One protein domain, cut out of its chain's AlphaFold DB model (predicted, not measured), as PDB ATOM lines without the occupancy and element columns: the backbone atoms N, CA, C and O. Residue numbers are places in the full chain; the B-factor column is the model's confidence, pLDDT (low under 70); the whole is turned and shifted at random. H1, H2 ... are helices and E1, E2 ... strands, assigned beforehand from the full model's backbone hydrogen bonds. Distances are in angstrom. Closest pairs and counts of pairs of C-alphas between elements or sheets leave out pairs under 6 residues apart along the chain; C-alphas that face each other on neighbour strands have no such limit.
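Overview. This is residues 31 to 188 of the 201 residues of the protein "TIGR02147 family protein" of Fibrobacter sp (UniProt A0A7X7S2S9). A cluster of short helices, with H4 crossing H2, H3 at the first end of H4 and the small hairpin of E1 and E2 beside them, makes one end of an elongated body, and the long helix H5 runs past it, meeting H1 and H2. A second long helix, H6, lies crosswise to H5 and away from the other helices, with the extended unnamed stretch of residues 178 to 186 running between H5 and H6. The printed part has 158 residues, with six named helices and two named strands in the order H1, H2, H3, H4, E1, E2, H5, H6; the two strands are antiparallel, and the class is mostly helix. The whole is compact, with a radius of gyration of the C-alphas of 17.1 A, and spans 57 by 37 by 29 A.

Along the chain. H1, residues 32 to 38, begins with C-alpha 32 at (161.641, 139.624, 137.609) and is 11.1 A long from first to last C-alpha. H2, residues 41 to 50, is 14.9 A long. H3 is residues 59 to 64, and H4, residues 72 to 84, is 18.4 A long. E1, residues 88 to 90, and E2, residues 96 to 98, form a hairpin. H5, residues 111 to 131, begins with C-alpha 111 at (161.444, 126.587, 133.374) and is 29.6 A long. H6, residues 148 to 171, is 35.1 A long and ends with C-alpha 171 at (144.896, 142.458, 114.231).

Arrangement. H2 is the hub. It touches H4 about perpendicular, at 76 degrees, with the C-alphas of Tyr 43 and Ala 78 closest at 5.1 A. H2 and H5 only just touch, with 3 pairs of C-alphas within 8 A; the closest, Trp 41 and Tyr 117, are 5.8 A apart. H1 and H2 only just touch, with 3 such pairs, and only at the corner, where Tyr 37 and Tyr 43 have the closest C-alphas, 5.8 A apart. H1 touches H5 the same way at a shallow tilt of 17 degrees, with the C-alphas of Tyr 38 and Tyr 117 closest at 6.1 A; H5 does so with residues 113 to 117 alone. H3 touches residues 72 to 76 of H4, with the C-alphas of Ser 60 and Ala 72 closest at 4.7 A. E1 and E2 are antiparallel at 157 degrees; N 89 and O 97, 2.9 A apart, and N 97 and O 89, 2.8 A apart, are within hydrogen-bond range. The closest C-alphas of H2 and E2, Leu 50 and Cys 98, are 5.9 A apart, and those of H4 and E1, Leu 82 and Val 88, are 5.4 A apart. H6 is apart from H1, H2, H3, H4, H5, E1 and E2. In H3, H4 and H6 every O i to N i+4 pair is within hydrogen-bond range, against 5 of 6 in H2, 16 of 17 in H5 and 0 of 3 in H1, where 3 of 4 O i to N i+3 pairs are within range.

Size, cuts and confidence. The two C-alphas farthest apart, Asp 93 and Ser 147, are 57.9 A from each other. The printed part has no cut. The links E2 to H5 and H5 to H6 are long. The mean pLDDT of the printed part is 84.9, and residues 31 to 35 and 99 to 114 are under 70.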
ATOM      1  N   THR A  31     160.676 141.065 132.959       56.03
ATOM      2  CA  THR A  31     161.519 141.331 134.137       56.03
ATOM      3  C   THR A  31     161.125 140.433 135.317       56.03
ATOM      4  O   THR A  31     160.096 139.759 135.290       56.03
ATOM      5  N   THR A  32     161.929 140.408 136.388       53.34
ATOM      6  CA  THR A  32     161.641 139.624 137.609       53.34
ATOM      7  C   THR A  32     160.249 139.918 138.196       53.34
ATOM      8  O   THR A  32     159.567 138.986 138.615       53.34
ATOM      9  N   ASP A  33     159.776 141.167 138.128       55.06
ATOM     10  CA  ASP A  33     158.440 141.561 138.604       55.06
ATOM     11  C   ASP A  33     157.310 140.975 137.746       55.06
ATOM     12  O   ASP A  33     156.228 140.658 138.235       55.06
ATOM     13  N   GLN A  34     157.576 140.739 136.463       62.62
ATOM     14  CA  GLN A  34     156.615 140.178 135.523       62.62
ATOM     15  C   GLN A  34     156.500 138.641 135.610       62.62
ATOM     16  O   GLN A  34     155.673 138.059 134.914       62.62
ATOM     17  N   TYR A  35     157.246 137.966 136.499       68.25
ATOM     18  CA  TYR A  35     156.994 136.552 136.833       68.25
ATOM     19  C   TYR A  35     155.759 136.362 137.705       68.25
ATOM     20  O   TYR A  35     155.114 135.317 137.617       68.25
ATOM     21  N   GLU A  36     155.407 137.364 138.518       77.56
ATOM     22  CA  GLU A  36     154.190 137.338 139.336       77.56
ATOM     23  C   GLU A  36     152.949 137.111 138.452       77.56
ATOM     24  O   GLU A  36     152.032 136.394 138.846       77.56
ATOM     25  N   TYR A  37     152.987 137.602 137.206       79.06
ATOM     26  CA  TYR A  37     151.964 137.395 136.178       79.06
ATOM     27  C   TYR A  37     151.707 135.916 135.835       79.06
ATOM     28  O   TYR A  37     150.567 135.556 135.570       79.06
ATOM     29  N   TYR A  38     152.715 135.038 135.884       77.12
ATOM     30  CA  TYR A  38     152.537 133.604 135.589       77.12
ATOM     31  C   TYR A  38     152.313 132.736 136.825       77.12
ATOM     32  O   TYR A  38     152.041 131.547 136.692       77.12
ATOM     33  N   GLN A  39     152.375 133.300 138.034       81.62
ATOM     34  CA  GLN A  39     152.159 132.518 139.257       81.62
ATOM     35  C   GLN A  39     150.728 131.985 139.385       81.62
ATOM     36  O   GLN A  39     150.492 130.996 140.085       81.62
ATOM     37  N   LYS A  40     149.760 132.657 138.754       87.44
ATOM     38  CA  LYS A  40     148.363 132.230 138.698       87.44
ATOM     39  C   LYS A  40     147.886 132.294 137.258       87.44
ATOM     40  O   LYS A  40     147.985 133.335 136.619       87.44
ATOM     41  N   TRP A  41     147.321 131.190 136.776       87.56
ATOM     42  CA  TRP A  41     146.844 131.066 135.397       87.56
ATOM     43  C   TRP A  41     145.848 132.174 135.018       87.56
ATOM     44  O   TRP A  41     145.926 132.742 133.931       87.56
ATOM     45  N   TYR A  42     144.975 132.549 135.959       90.81
ATOM     46  CA  TYR A  42     143.924 133.535 135.734       90.81
ATOM     47  C   TYR A  42     144.433 134.974 135.602       90.81
ATOM     48  O   TYR A  42     143.685 135.824 135.141       90.81
ATOM     49  N   TYR A  43     145.679 135.289 135.967       90.88
ATOM     50  CA  TYR A  43     146.219 136.631 135.724       90.88
ATOM     51  C   TYR A  43     146.339 136.922 134.228       90.88
ATOM     52  O   TYR A  43     145.923 137.992 133.782       90.88
ATOM     53  N   ALA A  44     146.821 135.942 133.460       86.38
ATOM     54  CA  ALA A  44     146.877 136.045 132.009       86.38
ATOM     55  C   ALA A  44     145.478 136.078 131.386       86.38
ATOM     56  O   ALA A  44     145.194 136.928 130.553       86.38
ATOM     57  N   VAL A  45     144.565 135.228 131.867       90.94
ATOM     58  CA  VAL A  45     143.193 135.187 131.339       90.94
ATOM     59  C   VAL A  45     142.436 136.488 131.616       90.94
ATOM     60  O   VAL A  45     141.765 137.007 130.732       90.94
ATOM     61  N   ILE A  46     142.576 137.071 132.811       93.69
ATOM     62  CA  ILE A  46     141.976 138.376 133.122       93.69
ATOM     63  C   ILE A  46     142.570 139.474 132.241       93.69
ATOM     64  O   ILE A  46     141.827 140.325 131.764       93.69
ATOM     65  N   HIS A  47     143.879 139.458 131.994       89.69
ATOM     66  CA  HIS A  47     144.506 140.406 131.077       89.69
ATOM     67  C   HIS A  47     143.916 140.310 129.662       89.69
ATOM     68  O   HIS A  47     143.541 141.335 129.089       89.69
ATOM     69  N   ASP A  48     143.756 139.090 129.144       88.25
ATOM     70  CA  ASP A  48     143.159 138.854 127.830       88.25
ATOM     71  C   ASP A  48     141.678 139.271 127.797       88.25
ATOM     72  O   ASP A  48     141.247 139.904 126.837       88.25
ATOM     73  N   ILE A  49     140.905 139.032 128.863       92.38
ATOM     74  CA  ILE A  49     139.509 139.496 128.957       92.38
ATOM     75  C   ILE A  49     139.422 141.023 128.945       92.38
ATOM     76  O   ILE A  49     138.613 141.600 128.219       92.38
ATOM     77  N   LEU A  50     140.279 141.700 129.710       91.19
ATOM     78  CA  LEU A  50     140.311 143.165 129.778       91.19
ATOM     79  C   LEU A  50     140.743 143.827 128.462       91.19
ATOM     80  O   LEU A  50     140.590 145.040 128.329       91.19
ATOM     81  N   SER A  51     141.265 143.063 127.496       84.56
ATOM     82  CA  SER A  51     141.569 143.580 126.158       84.56
ATOM     83  C   SER A  51     140.315 143.900 125.335       84.56
ATOM     84  O   SER A  51     140.362 144.797 124.496       84.56
ATOM     85  N   PHE A  52     139.184 143.239 125.613       86.81
ATOM     86  CA  PHE A  52     137.921 143.455 124.897       86.81
ATOM     87  C   PHE A  52     136.761 143.880 125.805       86.81
ATOM     88  O   PHE A  52     135.849 144.598 125.387       86.81
ATOM     89  N   TYR A  53     136.781 143.467 127.072       90.62
ATOM     90  CA  TYR A  53     135.723 143.758 128.026       90.62
ATOM     91  C   TYR A  53     135.926 145.122 128.693       90.62
ATOM     92  O   TYR A  53     136.902 145.354 129.411       90.62
ATOM     93  N   LYS A  54     134.956 146.028 128.517       90.75
ATOM     94  CA  LYS A  54     134.953 147.345 129.171       90.75
ATOM     95  C   LYS A  54     134.688 147.201 130.668       90.75
ATOM     96  O   LYS A  54     133.544 147.140 131.115       90.75
ATOM     97  N   PHE A  55     135.761 147.169 131.443       94.31
ATOM     98  CA  PHE A  55     135.701 146.953 132.881       94.31
ATOM     99  C   PHE A  55     135.604 148.266 133.672       94.31
ATOM    100  O   PHE A  55     136.423 149.167 133.496       94.31
ATOM    101  N   TYR A  56     134.625 148.343 134.583       94.62
ATOM    102  CA  TYR A  56     134.361 149.493 135.469       94.62
ATOM    103  C   TYR A  56     134.368 149.124 136.967       94.62
ATOM    104  O   TYR A  56     133.825 149.853 137.793       94.62
ATOM    105  N   GLY A  57     134.971 147.988 137.338       93.69
ATOM    106  CA  GLY A  57     135.082 147.559 138.739       93.69
ATOM    107  C   GLY A  57     134.131 146.440 139.179       93.69
ATOM    108  O   GLY A  57     134.191 146.037 140.339       93.69
ATOM    109  N   ASP A  58     133.289 145.900 138.292       95.94
ATOM    110  CA  ASP A  58     132.442 144.735 138.601       95.94
ATOM    111  C   ASP A  58     133.248 143.425 138.555       95.94
ATOM    112  O   ASP A  58     133.281 142.702 137.554       95.94
ATOM    113  N   TYR A  59     133.955 143.143 139.651       97.56
ATOM    114  CA  TYR A  59     134.793 141.950 139.782       97.56
ATOM    115  C   TYR A  59     133.995 140.645 139.754       97.56
ATOM    116  O   TYR A  59     134.548 139.621 139.359       97.56
ATOM    117  N   SER A  60     132.720 140.666 140.153       97.56
ATOM    118  CA  SER A  60     131.853 139.488 140.103       97.56
ATOM    119  C   SER A  60     131.558 139.115 138.658       97.56
ATOM    120  O   SER A  60     131.741 137.959 138.276       97.56
ATOM    121  N   ARG A  61     131.189 140.099 137.829       97.44
ATOM    122  CA  ARG A  61     130.979 139.861 136.402       97.44
ATOM    123  C   ARG A  61     132.270 139.469 135.697       97.44
ATOM    124  O   ARG A  61     132.263 138.528 134.915       97.44
ATOM    125  N   LEU A  62     133.378 140.146 136.001       97.31
ATOM    126  CA  LEU A  62     134.681 139.814 135.426       97.31
ATOM    127  C   LEU A  62     135.097 138.367 135.747       97.31
ATOM    128  O   LEU A  62     135.585 137.665 134.871       97.31
ATOM    129  N   ALA A  63     134.859 137.904 136.975       97.44
ATOM    130  CA  ALA A  63     135.170 136.540 137.390       97.44
ATOM    131  C   ALA A  63     134.329 135.469 136.668       97.44
ATOM    132  O   ALA A  63     134.829 134.376 136.415       97.44
ATOM    133  N   GLN A  64     133.081 135.791 136.306       97.06
ATOM    134  CA  GLN A  64     132.191 134.917 135.528       97.06
ATOM    135  C   GLN A  64     132.550 134.834 134.040       97.06
ATOM    136  O   GLN A  64     132.102 133.913 133.371       97.06
ATOM    137  N   LEU A  65     133.303 135.802 133.507       95.94
ATOM    138  CA  LEU A  65     133.799 135.752 132.125       95.94
ATOM    139  C   LEU A  65     134.999 134.807 131.969       95.94
ATOM    140  O   LEU A  65     135.394 134.501 130.848       95.94
ATOM    141  N   VAL A  66     135.603 134.383 133.082       95.56
ATOM    142  CA  VAL A  66     136.686 133.398 133.095       95.56
ATOM    143  C   VAL A  66     136.084 131.997 133.015       95.56
ATOM    144  O   VAL A  66     135.100 131.714 133.691       95.56
ATOM    145  N   GLU A  67     136.708 131.117 132.237       91.25
ATOM    146  CA  GLU A  67     136.307 129.716 132.091       91.25
ATOM    147  C   GLU A  67     137.496 128.799 132.455       91.25
ATOM    148  O   GLU A  67     138.522 128.849 131.768       91.25
ATOM    149  N   PRO A  68     137.415 127.984 133.527       90.88
ATOM    150  CA  PRO A  68     136.340 127.938 134.522       90.88
ATOM    151  C   PRO A  68     136.268 129.209 135.376       90.88
ATOM    152  O   PRO A  68     137.282 129.862 135.632       90.88
ATOM    153  N   SER A  69     135.067 129.536 135.860       95.19
ATOM    154  CA  SER A  69     134.842 130.743 136.666       95.19
ATOM    155  C   SER A  69     135.734 130.782 137.906       95.19
ATOM    156  O   SER A  69     135.863 129.784 138.621       95.19
ATOM    157  N   ILE A  70     136.292 131.956 138.197       96.69
ATOM    158  CA  ILE A  70     137.075 132.217 139.414       96.69
ATOM    159  C   ILE A  70     136.236 132.980 140.444       96.69
ATOM    160  O   ILE A  70     135.079 133.328 140.212       96.69
ATOM    161  N   THR A  71     136.813 133.288 141.603       98.12
ATOM    162  CA  THR A  71     136.153 134.156 142.588       98.12
ATOM    163  C   THR A  71     136.339 135.642 142.257       98.12
ATOM    164  O   THR A  71     137.378 136.063 141.742       98.12
ATOM    165  N   ALA A  72     135.387 136.491 142.661       98.06
ATOM    166  CA  ALA A  72     135.521 137.951 142.544       98.06
ATOM    167  C   ALA A  72     136.788 138.488 143.243       98.06
ATOM    168  O   ALA A  72     137.416 139.445 142.788       98.06
ATOM    169  N   ARG A  73     137.215 137.839 144.338       98.00
ATOM    170  CA  ARG A  73     138.457 138.174 145.049       98.00
ATOM    171  C   ARG A  73     139.698 137.888 144.201       98.00
ATOM    172  O   ARG A  73     140.658 138.652 144.267       98.00
ATOM    173  N   GLU A  74     139.705 136.802 143.436       97.88
ATOM    174  CA  GLU A  74     140.799 136.475 142.515       97.88
ATOM    175  C   GLU A  74     140.836 137.436 141.330       97.88
ATOM    176  O   GLU A  74     141.908 137.957 141.029       97.88
ATOM    177  N   ALA A  75     139.681 137.774 140.752       97.62
ATOM    178  CA  ALA A  75     139.587 138.808 139.721       97.62
ATOM    179  C   ALA A  75     140.119 140.161 140.229       97.62
ATOM    180  O   ALA A  75     140.912 140.817 139.557       97.62
ATOM    181  N   GLN A  76     139.770 140.553 141.459       97.25
ATOM    182  CA  GLN A  76     140.295 141.775 142.069       97.25
ATOM    183  C   GLN A  76     141.815 141.739 142.260       97.25
ATOM    184  O   GLN A  76     142.494 142.732 141.994       97.25
ATOM    185  N   LYS A  77     142.363 140.612 142.731       96.50
ATOM    186  CA  LYS A  77     143.818 140.434 142.856       96.50
ATOM    187  C   LYS A  77     144.508 140.532 141.496       96.50
ATOM    188  O   LYS A  77     145.532 141.200 141.403       96.50
ATOM    189  N   ALA A  78     143.924 139.920 140.467       95.00
ATOM    190  CA  ALA A  78     144.436 139.960 139.105       95.00
ATOM    191  C   ALA A  78     144.514 141.395 138.581       95.00
ATOM    192  O   ALA A  78     145.595 141.845 138.224       95.00
ATOM    193  N   VAL A  79     143.413 142.154 138.627       94.69
ATOM    194  CA  VAL A  79     143.389 143.551 138.156       94.69
ATOM    195  C   VAL A  79     144.435 144.401 138.880       94.69
ATOM    196  O   VAL A  79     145.205 145.097 138.226       94.69
ATOM    197  N   LYS A  80     144.535 144.293 140.212       94.06
ATOM    198  CA  LYS A  80     145.537 145.038 140.994       94.06
ATOM    199  C   LYS A  80     146.970 144.703 140.586       94.06
ATOM    200  O   LYS A  80     147.810 145.597 140.516       94.06
ATOM    201  N   LEU A  81     147.257 143.425 140.334       91.06
ATOM    202  CA  LEU A  81     148.567 143.009 139.850       91.06
ATOM    203  C   LEU A  81     148.842 143.582 138.456       91.06
ATOM    204  O   LEU A  81     149.911 144.134 138.225       91.06
ATOM    205  N   LEU A  82     147.877 143.496 137.540       89.00
ATOM    206  CA  LEU A  82     148.019 144.024 136.183       89.00
ATOM    207  C   LEU A  82     148.227 145.544 136.170       89.00
ATOM    208  O   LEU A  82     149.012 146.039 135.362       89.00
ATOM    209  N   GLU A  83     147.587 146.277 137.083       89.31
ATOM    210  CA  GLU A  83     147.852 147.703 137.304       89.31
ATOM    211  C   GLU A  83     149.269 147.953 137.831       89.31
ATOM    212  O   GLU A  83     149.985 148.790 137.284       89.31
ATOM    213  N   LYS A  84     149.704 147.197 138.851       88.12
ATOM    214  CA  LYS A  84     151.066 147.275 139.415       88.12
ATOM    215  C   LYS A  84     152.135 147.020 138.348       88.12
ATOM    216  O   LYS A  84     153.150 147.709 138.330       88.12
ATOM    217  N   LEU A  85     151.904 146.052 137.459       82.75
ATOM    218  CA  LEU A  85     152.806 145.705 136.355       82.75
ATOM    219  C   LEU A  85     152.690 146.661 135.155       82.75
ATOM    220  O   LEU A  85     153.464 146.550 134.205       82.75
ATOM    221  N   GLY A  86     151.734 147.596 135.175       83.25
ATOM    222  CA  GLY A  86     151.505 148.566 134.104       83.25
ATOM    223  C   GLY A  86     150.842 147.997 132.845       83.25
ATOM    224  O   GLY A  86     150.787 148.698 131.831       83.25
ATOM    225  N   PHE A  87     150.336 146.761 132.895       83.31
ATOM    226  CA  PHE A  87     149.608 146.117 131.794       83.31
ATOM    227  C   PHE A  87     148.198 146.684 131.624       83.31
ATOM    228  O   PHE A  87     147.693 146.793 130.505       83.31
ATOM    229  N   VAL A  88     147.596 147.120 132.730       87.81
ATOM    230  CA  VAL A  88     146.295 147.787 132.754       87.81
ATOM    231  C   VAL A  88     146.443 149.142 133.442       87.81
ATOM    232  O   VAL A  88     147.242 149.296 134.365       87.81
ATOM    233  N   LYS A  89     145.691 150.152 132.997       87.75
ATOM    234  CA  LYS A  89     145.654 151.472 133.638       87.75
ATOM    235  C   LYS A  89     144.224 151.933 133.857       87.75
ATOM    236  O   LYS A  89     143.401 151.866 132.948       87.75
ATOM    237  N   ARG A  90     143.947 152.470 135.043       88.81
ATOM    238  CA  ARG A  90     142.670 153.120 135.327       88.81
ATOM    239  C   ARG A  90     142.556 154.449 134.577       88.81
ATOM    240  O   ARG A  90     143.453 155.292 134.633       88.81
ATOM    241  N   ARG A  91     141.434 154.640 133.894       88.50
ATOM    242  CA  ARG A  91     141.049 155.873 133.208       88.50
ATOM    243  C   ARG A  91     140.385 156.869 134.154       88.50
ATOM    244  O   ARG A  91     139.886 156.522 135.224       88.50
ATOM    245  N   CYS A  92     140.306 158.122 133.710       85.75
ATOM    246  CA  CYS A  92     139.635 159.196 134.444       85.75
ATOM    247  C   CYS A  92     138.121 158.982 134.612       85.75
ATOM    248  O   CYS A  92     137.554 159.491 135.572       85.75
ATOM    249  N   ASP A  93     137.474 158.237 133.709       87.00
ATOM    250  CA  ASP A  93     136.048 157.881 133.795       87.00
ATOM    251  C   ASP A  93     135.777 156.706 134.755       87.00
ATOM    252  O   ASP A  93     134.642 156.263 134.892       87.00
ATOM    253  N   GLY A  94     136.818 156.188 135.416       84.50
ATOM    254  CA  GLY A  94     136.734 155.038 136.311       84.50
ATOM    255  C   GLY A  94     136.840 153.681 135.612       84.50
ATOM    256  O   GLY A  94     136.922 152.677 136.319       84.50
ATOM    257  N   GLY A  95     136.882 153.648 134.275       89.50
ATOM    258  CA  GLY A  95     137.138 152.442 133.491       89.50
ATOM    259  C   GLY A  95     138.610 152.027 133.501       89.50
ATOM    260  O   GLY A  95     139.464 152.710 134.069       89.50
ATOM    261  N   TYR A  96     138.913 150.907 132.855       89.75
ATOM    262  CA  TYR A  96     140.263 150.359 132.745       89.75
ATOM    263  C   TYR A  96     140.647 150.185 131.273       89.75
ATOM    264  O   TYR A  96     139.867 149.640 130.497       89.75
ATOM    265  N   ASP A  97     141.850 150.632 130.906       83.81
ATOM    266  CA  ASP A  97     142.445 150.402 129.589       83.81
ATOM    267  C   ASP A  97     143.533 149.332 129.695       83.81
ATOM    268  O   ASP A  97     144.507 149.490 130.440       83.81
ATOM    269  N   CYS A  98     143.381 148.258 128.924       81.06
ATOM    270  CA  CYS A  98     144.409 147.242 128.735       81.06
ATOM    271  C   CYS A  98     145.281 147.634 127.536       81.06
ATOM    272  O   CYS A  98     144.764 147.935 126.461       81.06
ATOM    273  N   ARG A  99     146.605 147.697 127.718       60.19
ATOM    274  CA  ARG A  99     147.510 148.224 126.679       60.19
ATOM    275  C   ARG A  99     148.015 147.176 125.685       60.19
ATOM    276  O   ARG A  99     148.690 147.559 124.733       60.19
ATOM    277  N   PHE A 100     147.696 145.892 125.869       60.47
ATOM    278  CA  PHE A 100     148.252 144.815 125.047       60.47
ATOM    279  C   PHE A 100     147.248 143.681 124.818       60.47
ATOM    280  O   PHE A 100     146.686 143.143 125.764       60.47
ATOM    281  N   SER A 101     147.086 143.259 123.565       55.78
ATOM    282  CA  SER A 101     146.463 141.982 123.209       55.78
ATOM    283  C   SER A 101     147.567 140.939 122.988       55.78
ATOM    284  O   SER A 101     148.426 141.112 122.118       55.78
ATOM    285  N   GLY A 102     147.569 139.867 123.784       55.31
ATOM    286  CA  GLY A 102     148.493 138.740 123.628       55.31
ATOM    287  C   GLY A 102     149.907 138.996 124.161       55.31
ATOM    288  O   GLY A 102     150.815 139.372 123.419       55.31
ATOM    289  N   ILE A 103     150.122 138.716 125.451       60.53
ATOM    290  CA  ILE A 103     151.467 138.623 126.038       60.53
ATOM    291  C   ILE A 103     151.933 137.170 125.920       60.53
ATOM    292  O   ILE A 103     151.428 136.288 126.606       60.53
ATOM    293  N   SER A 104     152.926 136.915 125.068       53.84
ATOM    294  CA  SER A 104     153.587 135.610 124.994       53.84
ATOM    295  C   SER A 104     154.876 135.644 125.806       53.84
ATOM    296  O   SER A 104     155.885 136.158 125.324       53.84
ATOM    297  N   ALA A 105     154.897 135.035 126.995       52.62
ATOM    298  CA  ALA A 105     156.173 134.673 127.599       52.62
ATOM    299  C   ALA A 105     156.728 133.434 126.913       52.62
ATOM    300  O   ALA A 105     156.250 132.316 127.090       52.62
ATOM    301  N   TYR A 106     157.795 133.632 126.159       44.97
ATOM    302  CA  TYR A 106     158.777 132.579 126.003       44.97
ATOM    303  C   TYR A 106     160.139 133.199 126.274       44.97
ATOM    304  O   TYR A 106     160.689 133.893 125.425       44.97
ATOM    305  N   ALA A 107     160.634 133.002 127.494       42.97
ATOM    306  CA  ALA A 107     162.003 133.312 127.865       42.97
ATOM    307  C   ALA A 107     162.693 131.983 128.180       42.97
ATOM    308  O   ALA A 107     162.300 131.281 129.115       42.97
ATOM    309  N   GLU A 108     163.681 131.622 127.366       39.97
ATOM    310  CA  GLU A 108     164.562 130.488 127.642       39.97
ATOM    311  C   GLU A 108     165.247 130.698 129.008       39.97
ATOM    312  O   GLU A 108     165.668 131.809 129.333       39.97
ATOM    313  N   GLY A 109     165.308 129.645 129.835       41.62
ATOM    314  CA  GLY A 109     166.045 129.642 131.107       41.62
ATOM    315  C   GLY A 109     165.237 129.815 132.403       41.62
ATOM    316  O   GLY A 109     165.848 129.855 133.467       41.62
ATOM    317  N   ARG A 110     163.894 129.913 132.376       54.44
ATOM    318  CA  ARG A 110     163.062 130.033 133.606       54.44
ATOM    319  C   ARG A 110     161.916 129.020 133.657       54.44
ATOM    320  O   ARG A 110     160.741 129.367 133.740       54.44
ATOM    321  N   GLU A 111     162.305 127.753 133.599       57.56
ATOM    322  CA  GLU A 111     161.444 126.587 133.374       57.56
ATOM    323  C   GLU A 111     160.396 126.369 134.475       57.56
ATOM    324  O   GLU A 111     159.246 126.112 134.158       57.56
ATOM    325  N   LEU A 112     160.727 126.538 135.760       54.41
ATOM    326  CA  LEU A 112     159.847 126.096 136.858       54.41
ATOM    327  C   LEU A 112     158.497 126.842 136.947       54.41
ATOM    328  O   LEU A 112     157.454 126.212 137.111       54.41
ATOM    329  N   VAL A 113     158.496 128.178 136.841       58.06
ATOM    330  CA  VAL A 113     157.257 128.989 136.907       58.06
ATOM    331  C   VAL A 113     156.418 128.802 135.645       58.06
ATOM    332  O   VAL A 113     155.192 128.760 135.703       58.06
ATOM    333  N   LEU A 114     157.079 128.652 134.498       68.62
ATOM    334  CA  LEU A 114     156.396 128.356 133.245       68.62
ATOM    335  C   LEU A 114     155.819 126.936 133.249       68.62
ATOM    336  O   LEU A 114     154.752 126.735 132.681       68.62
ATOM    337  N   SER A 115     156.455 125.984 133.938       70.06
ATOM    338  CA  SER A 115     155.951 124.618 134.094       70.06
ATOM    339  C   SER A 115     154.658 124.565 134.902       70.06
ATOM    340  O   SER A 115     153.720 123.904 134.469       70.06
ATOM    341  N   SER A 116     154.552 125.289 136.023       75.88
ATOM    342  CA  SER A 116     153.309 125.301 136.815       75.88
ATOM    343  C   SER A 116     152.163 126.014 136.091       75.88
ATOM    344  O   SER A 116     151.018 125.564 136.139       75.88
ATOM    345  N   TYR A 117     152.460 127.096 135.366       80.50
ATOM    346  CA  TYR A 117     151.486 127.735 134.484       80.50
ATOM    347  C   TYR A 117     151.041 126.781 133.366       80.50
ATOM    348  O   TYR A 117     149.842 126.590 133.167       80.50
ATOM    349  N   ALA A 118     151.989 126.143 132.671       80.50
ATOM    350  CA  ALA A 118     151.699 125.193 131.602       80.50
ATOM    351  C   ALA A 118     150.849 124.019 132.103       80.50
ATOM    352  O   ALA A 118     149.895 123.635 131.433       80.50
ATOM    353  N   GLU A 119     151.135 123.494 133.295       85.62
ATOM    354  CA  GLU A 119     150.325 122.464 133.946       85.62
ATOM    355  C   GLU A 119     148.875 122.920 134.137       85.62
ATOM    356  O   GLU A 119     147.952 122.227 133.706       85.62
ATOM    357  N   LYS A 120     148.650 124.127 134.670       87.31
ATOM    358  CA  LYS A 120     147.294 124.683 134.817       87.31
ATOM    359  C   LYS A 120     146.585 124.929 133.491       87.31
ATOM    360  O   LYS A 120     145.374 124.715 133.393       87.31
ATOM    361  N   MET A 121     147.313 125.309 132.449       87.06
ATOM    362  CA  MET A 121     146.720 125.437 131.121       87.06
ATOM    363  C   MET A 121     146.389 124.077 130.495       87.06
ATOM    364  O   MET A 121     145.381 123.963 129.798       87.06
ATOM    365  N   MET A 122     147.172 123.029 130.767       90.19
ATOM    366  CA  MET A 122     146.842 121.656 130.366       90.19
ATOM    367  C   MET A 122     145.627 121.113 131.133       90.19
ATOM    368  O   MET A 122     144.757 120.486 130.529       90.19
ATOM    369  N   GLU A 123     145.500 121.408 132.432       90.88
ATOM    370  CA  GLU A 123     144.281 121.120 133.203       90.88
ATOM    371  C   GLU A 123     143.056 121.827 132.602       90.88
ATOM    372  O   GLU A 123     141.999 121.213 132.461       90.88
ATOM    373  N   SER A 124     143.207 123.084 132.175       87.12
ATOM    374  CA  SER A 124     142.139 123.850 131.515       87.12
ATOM    375  C   SER A 124     141.743 123.236 130.165       87.12
ATOM    376  O   SER A 124     140.559 123.144 129.847       87.12
ATOM    377  N   ALA A 125     142.705 122.721 129.391       90.44
ATOM    378  CA  ALA A 125     142.412 121.984 128.159       90.44
ATOM    379  C   ALA A 125     141.652 120.672 128.433       90.44
ATOM    380  O   ALA A 125     140.714 120.330 127.709       90.44
ATOM    381  N   LYS A 126     142.003 119.958 129.512       91.25
ATOM    382  CA  LYS A 126     141.259 118.773 129.966       91.25
ATOM    383  C   LYS A 126     139.837 119.130 130.410       91.25
ATOM    384  O   LYS A 126     138.912 118.381 130.108       91.25
ATOM    385  N   TYR A 127     139.650 120.261 131.091       90.88
ATOM    386  CA  TYR A 127     138.322 120.779 131.421       90.88
ATOM    387  C   TYR A 127     137.509 121.047 130.147       90.88
ATOM    388  O   TYR A 127     136.403 120.522 130.013       90.88
ATOM    389  N   ALA A 128     138.080 121.768 129.179       90.50
ATOM    390  CA  ALA A 128     137.424 122.082 127.910       90.50
ATOM    391  C   ALA A 128     136.995 120.827 127.134       90.50
ATOM    392  O   ALA A 128     135.902 120.801 126.571       90.50
ATOM    393  N   LEU A 129     137.814 119.765 127.150       90.81
ATOM    394  CA  LEU A 129     137.488 118.476 126.531       90.81
ATOM    395  C   LEU A 129     136.159 117.894 127.034       90.81
ATOM    396  O   LEU A 129     135.436 117.311 126.228       90.81
ATOM    397  N   GLY A 130     135.851 118.041 128.324       91.31
ATOM    398  CA  GLY A 130     134.645 117.482 128.938       91.31
ATOM    399  C   GLY A 130     133.460 118.443 129.065       91.31
ATOM    400  O   GLY A 130     132.344 117.964 129.230       91.31
ATOM    401  N   ASN A 131     133.686 119.762 129.012       93.06
ATOM    402  CA  ASN A 131     132.681 120.752 129.435       93.06
ATOM    403  C   ASN A 131     132.276 121.773 128.362       93.06
ATOM    404  O   ASN A 131     131.219 122.378 128.504       93.06
ATOM    405  N   LEU A 132     133.066 121.971 127.302       91.06
ATOM    406  CA  LEU A 132     132.676 122.856 126.193       91.06
ATOM    407  C   LEU A 132     132.027 122.049 125.058       91.06
ATOM    408  O   LEU A 132     132.115 120.818 125.039       91.06
ATOM    409  N   SER A 133     131.400 122.715 124.087       92.00
ATOM    410  CA  SER A 133     130.935 122.095 122.830       92.00
ATOM    411  C   SER A 133     132.054 122.025 121.776       92.00
ATOM    412  O   SER A 133     133.100 122.667 121.927       92.00
ATOM    413  N   SER A 134     131.916 121.174 120.754       90.06
ATOM    414  CA  SER A 134     132.927 121.030 119.685       90.06
ATOM    415  C   SER A 134     133.071 122.291 118.835       90.06
ATOM    416  O   SER A 134     134.104 122.505 118.215       90.06
ATOM    417  N   GLU A 135     132.049 123.133 118.834       93.06
ATOM    418  CA  GLU A 135     131.985 124.417 118.153       93.06
ATOM    419  C   GLU A 135     132.797 125.493 118.895       93.06
ATOM    420  O   GLU A 135     133.279 126.443 118.284       93.06
ATOM    421  N   GLU A 136     132.981 125.336 120.208       87.19
ATOM    422  CA  GLU A 136     133.680 126.293 121.077       87.19
ATOM    423  C   GLU A 136     135.156 125.947 121.310       87.19
ATOM    424  O   GLU A 136     135.889 126.735 121.911       87.19
ATOM    425  N   ARG A 137     135.616 124.774 120.856       88.19
ATOM    426  CA  ARG A 137     136.995 124.313 121.070       88.19
ATOM    427  C   ARG A 137     137.559 123.583 119.863       88.19
ATOM    428  O   ARG A 137     136.847 122.916 119.128       88.19
ATOM    429  N   VAL A 138     138.883 123.592 119.750       88.12
ATOM    430  CA  VAL A 138     139.612 122.731 118.815       88.12
ATOM    431  C   VAL A 138     140.495 121.786 119.617       88.12
ATOM    432  O   VAL A 138     141.391 122.227 120.334       88.12
ATOM    433  N   ILE A 139     140.245 120.481 119.495       85.25
ATOM    434  CA  ILE A 139     141.096 119.431 120.059       85.25
ATOM    435  C   ILE A 139     141.495 118.505 118.920       85.25
ATOM    436  O   ILE A 139     140.649 117.877 118.291       85.25
ATOM    437  N   SER A 140     142.795 118.439 118.657       85.19
ATOM    438  CA  SER A 140     143.374 117.630 117.592       85.19
ATOM    439  C   SER A 140     144.640 116.962 118.105       85.19
ATOM    440  O   SER A 140     145.396 117.564 118.868       85.19
ATOM    441  N   TRP A 141     144.885 115.728 117.673       85.06
ATOM    442  CA  TRP A 141     146.114 114.997 117.964       85.06
ATOM    443  C   TRP A 141     146.638 114.317 116.701       85.06
ATOM    444  O   TRP A 141     145.878 113.974 115.798       85.06
ATOM    445  N   ALA A 142     147.951 114.112 116.650       83.88
ATOM    446  CA  ALA A 142     148.610 113.366 115.589       83.88
ATOM    447  C   ALA A 142     149.720 112.504 116.198       83.88
ATOM    448  O   ALA A 142     150.529 112.996 116.984       83.88
ATOM    449  N   GLY A 143     149.750 111.222 115.836       83.25
ATOM    450  CA  GLY A 143     150.875 110.334 116.120       83.25
ATOM    451  C   GLY A 143     151.786 110.265 114.900       83.25
ATOM    452  O   GLY A 143     151.301 110.074 113.787       83.25
ATOM    453  N   PHE A 144     153.092 110.436 115.092       90.88
ATOM    454  CA  PHE A 144     154.070 110.376 114.008       90.88
ATOM    455  C   PHE A 144     155.442 109.917 114.507       90.88
ATOM    456  O   PHE A 144     155.799 110.132 115.665       90.88
ATOM    457  N   SER A 145     156.217 109.323 113.601       94.25
ATOM    458  CA  SER A 145     157.604 108.911 113.826       94.25
ATOM    459  C   SER A 145     158.510 109.717 112.908       94.25
ATOM    460  O   SER A 145     158.326 109.710 111.693       94.25
ATOM    461  N   VAL A 146     159.477 110.428 113.481       95.00
ATOM    462  CA  VAL A 146     160.390 111.309 112.744       95.00
ATOM    463  C   VAL A 146     161.795 111.232 113.327       95.00
ATOM    464  O   VAL A 146     161.973 110.897 114.499       95.00
ATOM    465  N   SER A 147     162.803 111.562 112.519       95.12
ATOM    466  CA  SER A 147     164.172 111.718 113.011       95.12
ATOM    467  C   SER A 147     164.296 112.940 113.928       95.12
ATOM    468  O   SER A 147     163.473 113.860 113.887       95.12
ATOM    469  N   GLY A 148     165.373 112.993 114.719       92.44
ATOM    470  CA  GLY A 148     165.686 114.169 115.537       92.44
ATOM    471  C   GLY A 148     165.842 115.456 114.714       92.44
ATOM    472  O   GLY A 148     165.451 116.525 115.176       92.44
ATOM    473  N   GLU A 149     166.343 115.355 113.479       96.06
ATOM    474  CA  GLU A 149     166.463 116.486 112.548       96.06
ATOM    475  C   GLU A 149     165.087 117.016 112.122       96.06
ATOM    476  O   GLU A 149     164.807 118.209 112.240       96.06
ATOM    477  N   VAL A 150     164.195 116.125 111.678       96.44
ATOM    478  CA  VAL A 150     162.827 116.500 111.290       96.44
ATOM    479  C   VAL A 150     162.058 117.045 112.496       96.44
ATOM    480  O   VAL A 150     161.311 118.011 112.360       96.44
ATOM    481  N   PHE A 151     162.294 116.512 113.697       94.81
ATOM    482  CA  PHE A 151     161.717 117.051 114.927       94.81
ATOM    483  C   PHE A 151     162.132 118.508 115.197       94.81
ATOM    484  O   PHE A 151     161.293 119.303 115.625       94.81
ATOM    485  N   GLN A 152     163.380 118.911 114.912       93.25
ATOM    486  CA  GLN A 152     163.767 120.326 115.039       93.25
ATOM    487  C   GLN A 152     163.026 121.219 114.039       93.25
ATOM    488  O   GLN A 152     162.525 122.270 114.440       93.25
ATOM    489  N   LYS A 153     162.864 120.776 112.785       96.06
ATOM    490  CA  LYS A 153     162.075 121.498 111.770       96.06
ATOM    491  C   LYS A 153     160.621 121.683 112.223       96.06
ATOM    492  O   LYS A 153     160.092 122.789 112.188       96.06
ATOM    493  N   ILE A 154     159.998 120.634 112.771       94.25
ATOM    494  CA  ILE A 154     158.636 120.704 113.334       94.25
ATOM    495  C   ILE A 154     158.551 121.728 114.479       94.25
ATOM    496  O   ILE A 154     157.571 122.472 114.571       94.25
ATOM    497  N   LYS A 155     159.566 121.815 115.351       88.94
ATOM    498  CA  LYS A 155     159.600 122.826 116.424       88.94
ATOM    499  C   LYS A 155     159.647 124.250 115.875       88.94
ATOM    500  O   LYS A 155     159.025 125.139 116.453       88.94
ATOM    501  N   GLU A 156     160.384 124.491 114.798       90.75
ATOM    502  CA  GLU A 156     160.454 125.804 114.145       90.75
ATOM    503  C   GLU A 156     159.118 126.193 113.515       90.75
ATOM    504  O   GLU A 156     158.601 127.271 113.820       90.75
ATOM    505  N   GLU A 157     158.503 125.284 112.759       94.56
ATOM    506  CA  GLU A 157     157.163 125.478 112.191       94.56
ATOM    507  C   GLU A 157     156.119 125.743 113.279       94.56
ATOM    508  O   GLU A 157     155.311 126.665 113.180       94.56
ATOM    509  N   THR A 158     156.190 125.013 114.394       89.50
ATOM    510  CA  THR A 158     155.303 125.231 115.547       89.50
ATOM    511  C   THR A 158     155.462 126.637 116.132       89.50
ATOM    512  O   THR A 158     154.474 127.302 116.459       89.50
ATOM    513  N   ARG A 159     156.701 127.141 116.241       83.81
ATOM    514  CA  ARG A 159     156.960 128.517 116.701       83.81
ATOM    515  C   ARG A 159     156.416 129.548 115.711       83.81
ATOM    516  O   ARG A 159     155.857 130.554 116.153       83.81
ATOM    517  N   ALA A 160     156.587 129.318 114.410       88.56
ATOM    518  CA  ALA A 160     156.083 130.198 113.357       88.56
ATOM    519  C   ALA A 160     154.548 130.247 113.356       88.56
ATOM    520  O   ALA A 160     153.965 131.332 113.369       88.56
ATOM    521  N   PHE A 161     153.895 129.087 113.458       91.38
ATOM    522  CA  PHE A 161     152.446 128.975 113.575       91.38
ATOM    523  C   PHE A 161     151.913 129.734 114.796       91.38
ATOM    524  O   PHE A 161     151.023 130.571 114.656       91.38
ATOM    525  N   ARG A 162     152.516 129.549 115.979       86.38
ATOM    526  CA  ARG A 162     152.130 130.301 117.188       86.38
ATOM    527  C   ARG A 162     152.223 131.817 116.981       86.38
ATOM    528  O   ARG A 162     151.306 132.539 117.363       86.38
ATOM    529  N   LYS A 163     153.311 132.311 116.371       83.19
ATOM    530  CA  LYS A 163     153.474 133.746 116.063       83.19
ATOM    531  C   LYS A 163     152.379 134.250 115.120       83.19
ATOM    532  O   LYS A 163     151.842 135.330 115.348       83.19
ATOM    533  N   LYS A 164     152.024 133.459 114.103       89.75
ATOM    534  CA  LYS A 164     150.939 133.778 113.167       89.75
ATOM    535  C   LYS A 164     149.597 133.938 113.890       89.75
ATOM    536  O   LYS A 164     148.922 134.935 113.665       89.75
ATOM    537  N   ILE A 165     149.245 133.017 114.790       88.88
ATOM    538  CA  ILE A 165     147.998 133.100 115.573       88.88
ATOM    539  C   ILE A 165     147.966 134.356 116.456       88.88
ATOM    540  O   ILE A 165     146.968 135.071 116.462       88.88
ATOM    541  N   ILE A 166     149.066 134.675 117.149       82.62
ATOM    542  CA  ILE A 166     149.156 135.901 117.964       82.62
ATOM    543  C   ILE A 166     148.960 137.150 117.096       82.62
ATOM    544  O   ILE A 166     148.211 138.046 117.475       82.62
ATOM    545  N   SER A 167     149.583 137.199 115.917       83.56
ATOM    546  CA  SER A 167     149.432 138.320 114.983       83.56
ATOM    547  C   SER A 167     147.992 138.477 114.481       83.56
ATOM    548  O   SER A 167     147.513 139.606 114.363       83.56
ATOM    549  N   MET A 168     147.277 137.371 114.242       87.19
ATOM    550  CA  MET A 168     145.849 137.401 113.901       87.19
ATOM    551  C   MET A 168     145.024 138.011 115.041       87.19
ATOM    552  O   MET A 168     144.263 138.940 114.796       87.19
ATOM    553  N   ALA A 169     145.234 137.556 116.281       84.88
ATOM    554  CA  ALA A 169     144.534 138.084 117.453       84.88
ATOM    555  C   ALA A 169     144.827 139.577 117.692       84.88
ATOM    556  O   ALA A 169     143.928 140.339 118.019       84.88
ATOM    557  N   GLN A 170     146.070 140.016 117.477       80.44
ATOM    558  CA  GLN A 170     146.465 141.427 117.585       80.44
ATOM    559  C   GLN A 170     145.877 142.320 116.487       80.44
ATOM    560  O   GLN A 170     145.817 143.539 116.651       80.44
ATOM    561  N   SER A 171     145.487 141.730 115.356       84.12
ATOM    562  CA  SER A 171     144.896 142.458 114.231       84.12
ATOM    563  C   SER A 171     143.369 142.534 114.320       84.12
ATOM    564  O   SER A 171     142.769 143.367 113.636       84.12
ATOM    565  N   ASP A 172     142.738 141.704 115.157       85.19
ATOM    566  CA  ASP A 172     141.295 141.730 115.383       85.19
ATOM    567  C   ASP A 172     140.881 143.015 116.116       85.19
ATOM    568  O   ASP A 172     141.408 143.357 117.173       85.19
ATOM    569  N   GLN A 173     139.942 143.751 115.522       85.31
ATOM    570  CA  GLN A 173     139.447 145.015 116.067       85.31
ATOM    571  C   GLN A 173     138.270 144.823 117.026       85.31
ATOM    572  O   GLN A 173     137.977 145.734 117.797       85.31
ATOM    573  N   ASN A 174     137.587 143.673 116.973       87.62
ATOM    574  CA  ASN A 174     136.387 143.408 117.765       87.62
ATOM    575  C   ASN A 174     136.406 142.009 118.411       87.62
ATOM    576  O   ASN A 174     135.461 141.242 118.203       87.62
ATOM    577  N   PRO A 175     137.435 141.670 119.210       88.56
ATOM    578  CA  PRO A 175     137.433 140.422 119.963       88.56
ATOM    579  C   PRO A 175     136.224 140.354 120.909       88.56
ATOM    580  O   PRO A 175     135.855 141.351 121.529       88.56
ATOM    581  N   ASP A 176     135.605 139.179 121.036       89.88
ATOM    582  CA  ASP A 176     134.427 138.961 121.894       89.88
ATOM    583  C   ASP A 176     134.702 138.029 123.087       89.88
ATOM    584  O   ASP A 176     133.917 137.988 124.038       89.88
ATOM    585  N   ARG A 177     135.815 137.287 123.042       90.56
ATOM    586  CA  ARG A 177     136.256 136.360 124.084       90.56
ATOM    587  C   ARG A 177     137.762 136.129 124.040       90.56
ATOM    588  O   ARG A 177     138.414 136.313 123.013       90.56
ATOM    589  N   ALA A 178     138.307 135.686 125.168       89.62
ATOM    590  CA  ALA A 178     139.695 135.260 125.265       89.62
ATOM    591  C   ALA A 178     139.818 133.784 124.867       89.62
ATOM    592  O   ALA A 178     139.003 132.956 125.270       89.62
ATOM    593  N   PHE A 179     140.869 133.453 124.118       88.88
ATOM    594  CA  PHE A 179     141.193 132.079 123.749       88.88
ATOM    595  C   PHE A 179     142.557 131.701 124.303       88.88
ATOM    596  O   PHE A 179     143.508 132.478 124.232       88.88
ATOM    597  N   HIS A 180     142.667 130.468 124.785       87.00
ATOM    598  CA  HIS A 180     143.952 129.877 125.110       87.00
ATOM    599  C   HIS A 180     144.266 128.733 124.149       87.00
ATOM    600  O   HIS A 180     143.429 127.863 123.916       87.00
ATOM    601  N   MET A 181     145.492 128.713 123.622       87.12
ATOM    602  CA  MET A 181     145.968 127.665 122.724       87.12
ATOM    603  C   MET A 181     147.189 126.971 123.316       87.12
ATOM    604  O   MET A 181     148.218 127.592 123.581       87.12
ATOM    605  N   ASN A 182     147.075 125.654 123.423       86.69
ATOM    606  CA  ASN A 182     148.138 124.753 123.825       86.69
ATOM    607  C   ASN A 182     148.655 123.996 122.597       86.69
ATOM    608  O   ASN A 182     147.869 123.411 121.858       86.69
ATOM    609  N   ILE A 183     149.974 124.001 122.386       87.62
ATOM    610  CA  ILE A 183     150.637 123.138 121.403       87.62
ATOM    611  C   ILE A 183     151.806 122.461 122.104       87.62
ATOM    612  O   ILE A 183     152.815 123.101 122.407       87.62
ATOM    613  N   GLN A 184     151.666 121.170 122.378       87.38
ATOM    614  CA  GLN A 184     152.704 120.351 122.984       87.38
ATOM    615  C   GLN A 184     153.164 119.297 121.982       87.38
ATOM    616  O   GLN A 184     152.352 118.569 121.419       87.38
ATOM    617  N   ILE A 185     154.478 119.200 121.782       88.12
ATOM    618  CA  ILE A 185     155.094 118.140 120.985       88.12
ATOM    619  C   ILE A 185     156.267 117.592 121.789       88.12
ATOM    620  O   ILE A 185     157.200 118.325 122.118       88.12
ATOM    621  N   PHE A 186     156.204 116.309 122.130       90.56
ATOM    622  CA  PHE A 186     157.204 115.625 122.943       90.56
ATOM    623  C   PHE A 186     157.346 114.169 122.488       90.56
ATOM    624  O   PHE A 186     156.384 113.588 121.982       90.56
ATOM    625  N   PRO A 187     158.534 113.564 122.643       90.12
ATOM    626  CA  PRO A 187     158.708 112.151 122.353       90.12
ATOM    627  C   PRO A 187     157.901 111.299 123.341       90.12
ATOM    628  O   PRO A 187     157.991 111.489 124.553       90.12
ATOM    629  N   VAL A 188     157.150 110.328 122.817       92.94
ATOM    630  CA  VAL A 188     156.424 109.307 123.602       92.94
ATOM    631  C   VAL A 188     157.161 107.961 123.644       92.94
ATOM    632  O   VAL A 188     156.672 106.993 124.217       92.94
TER     633      VAL A 188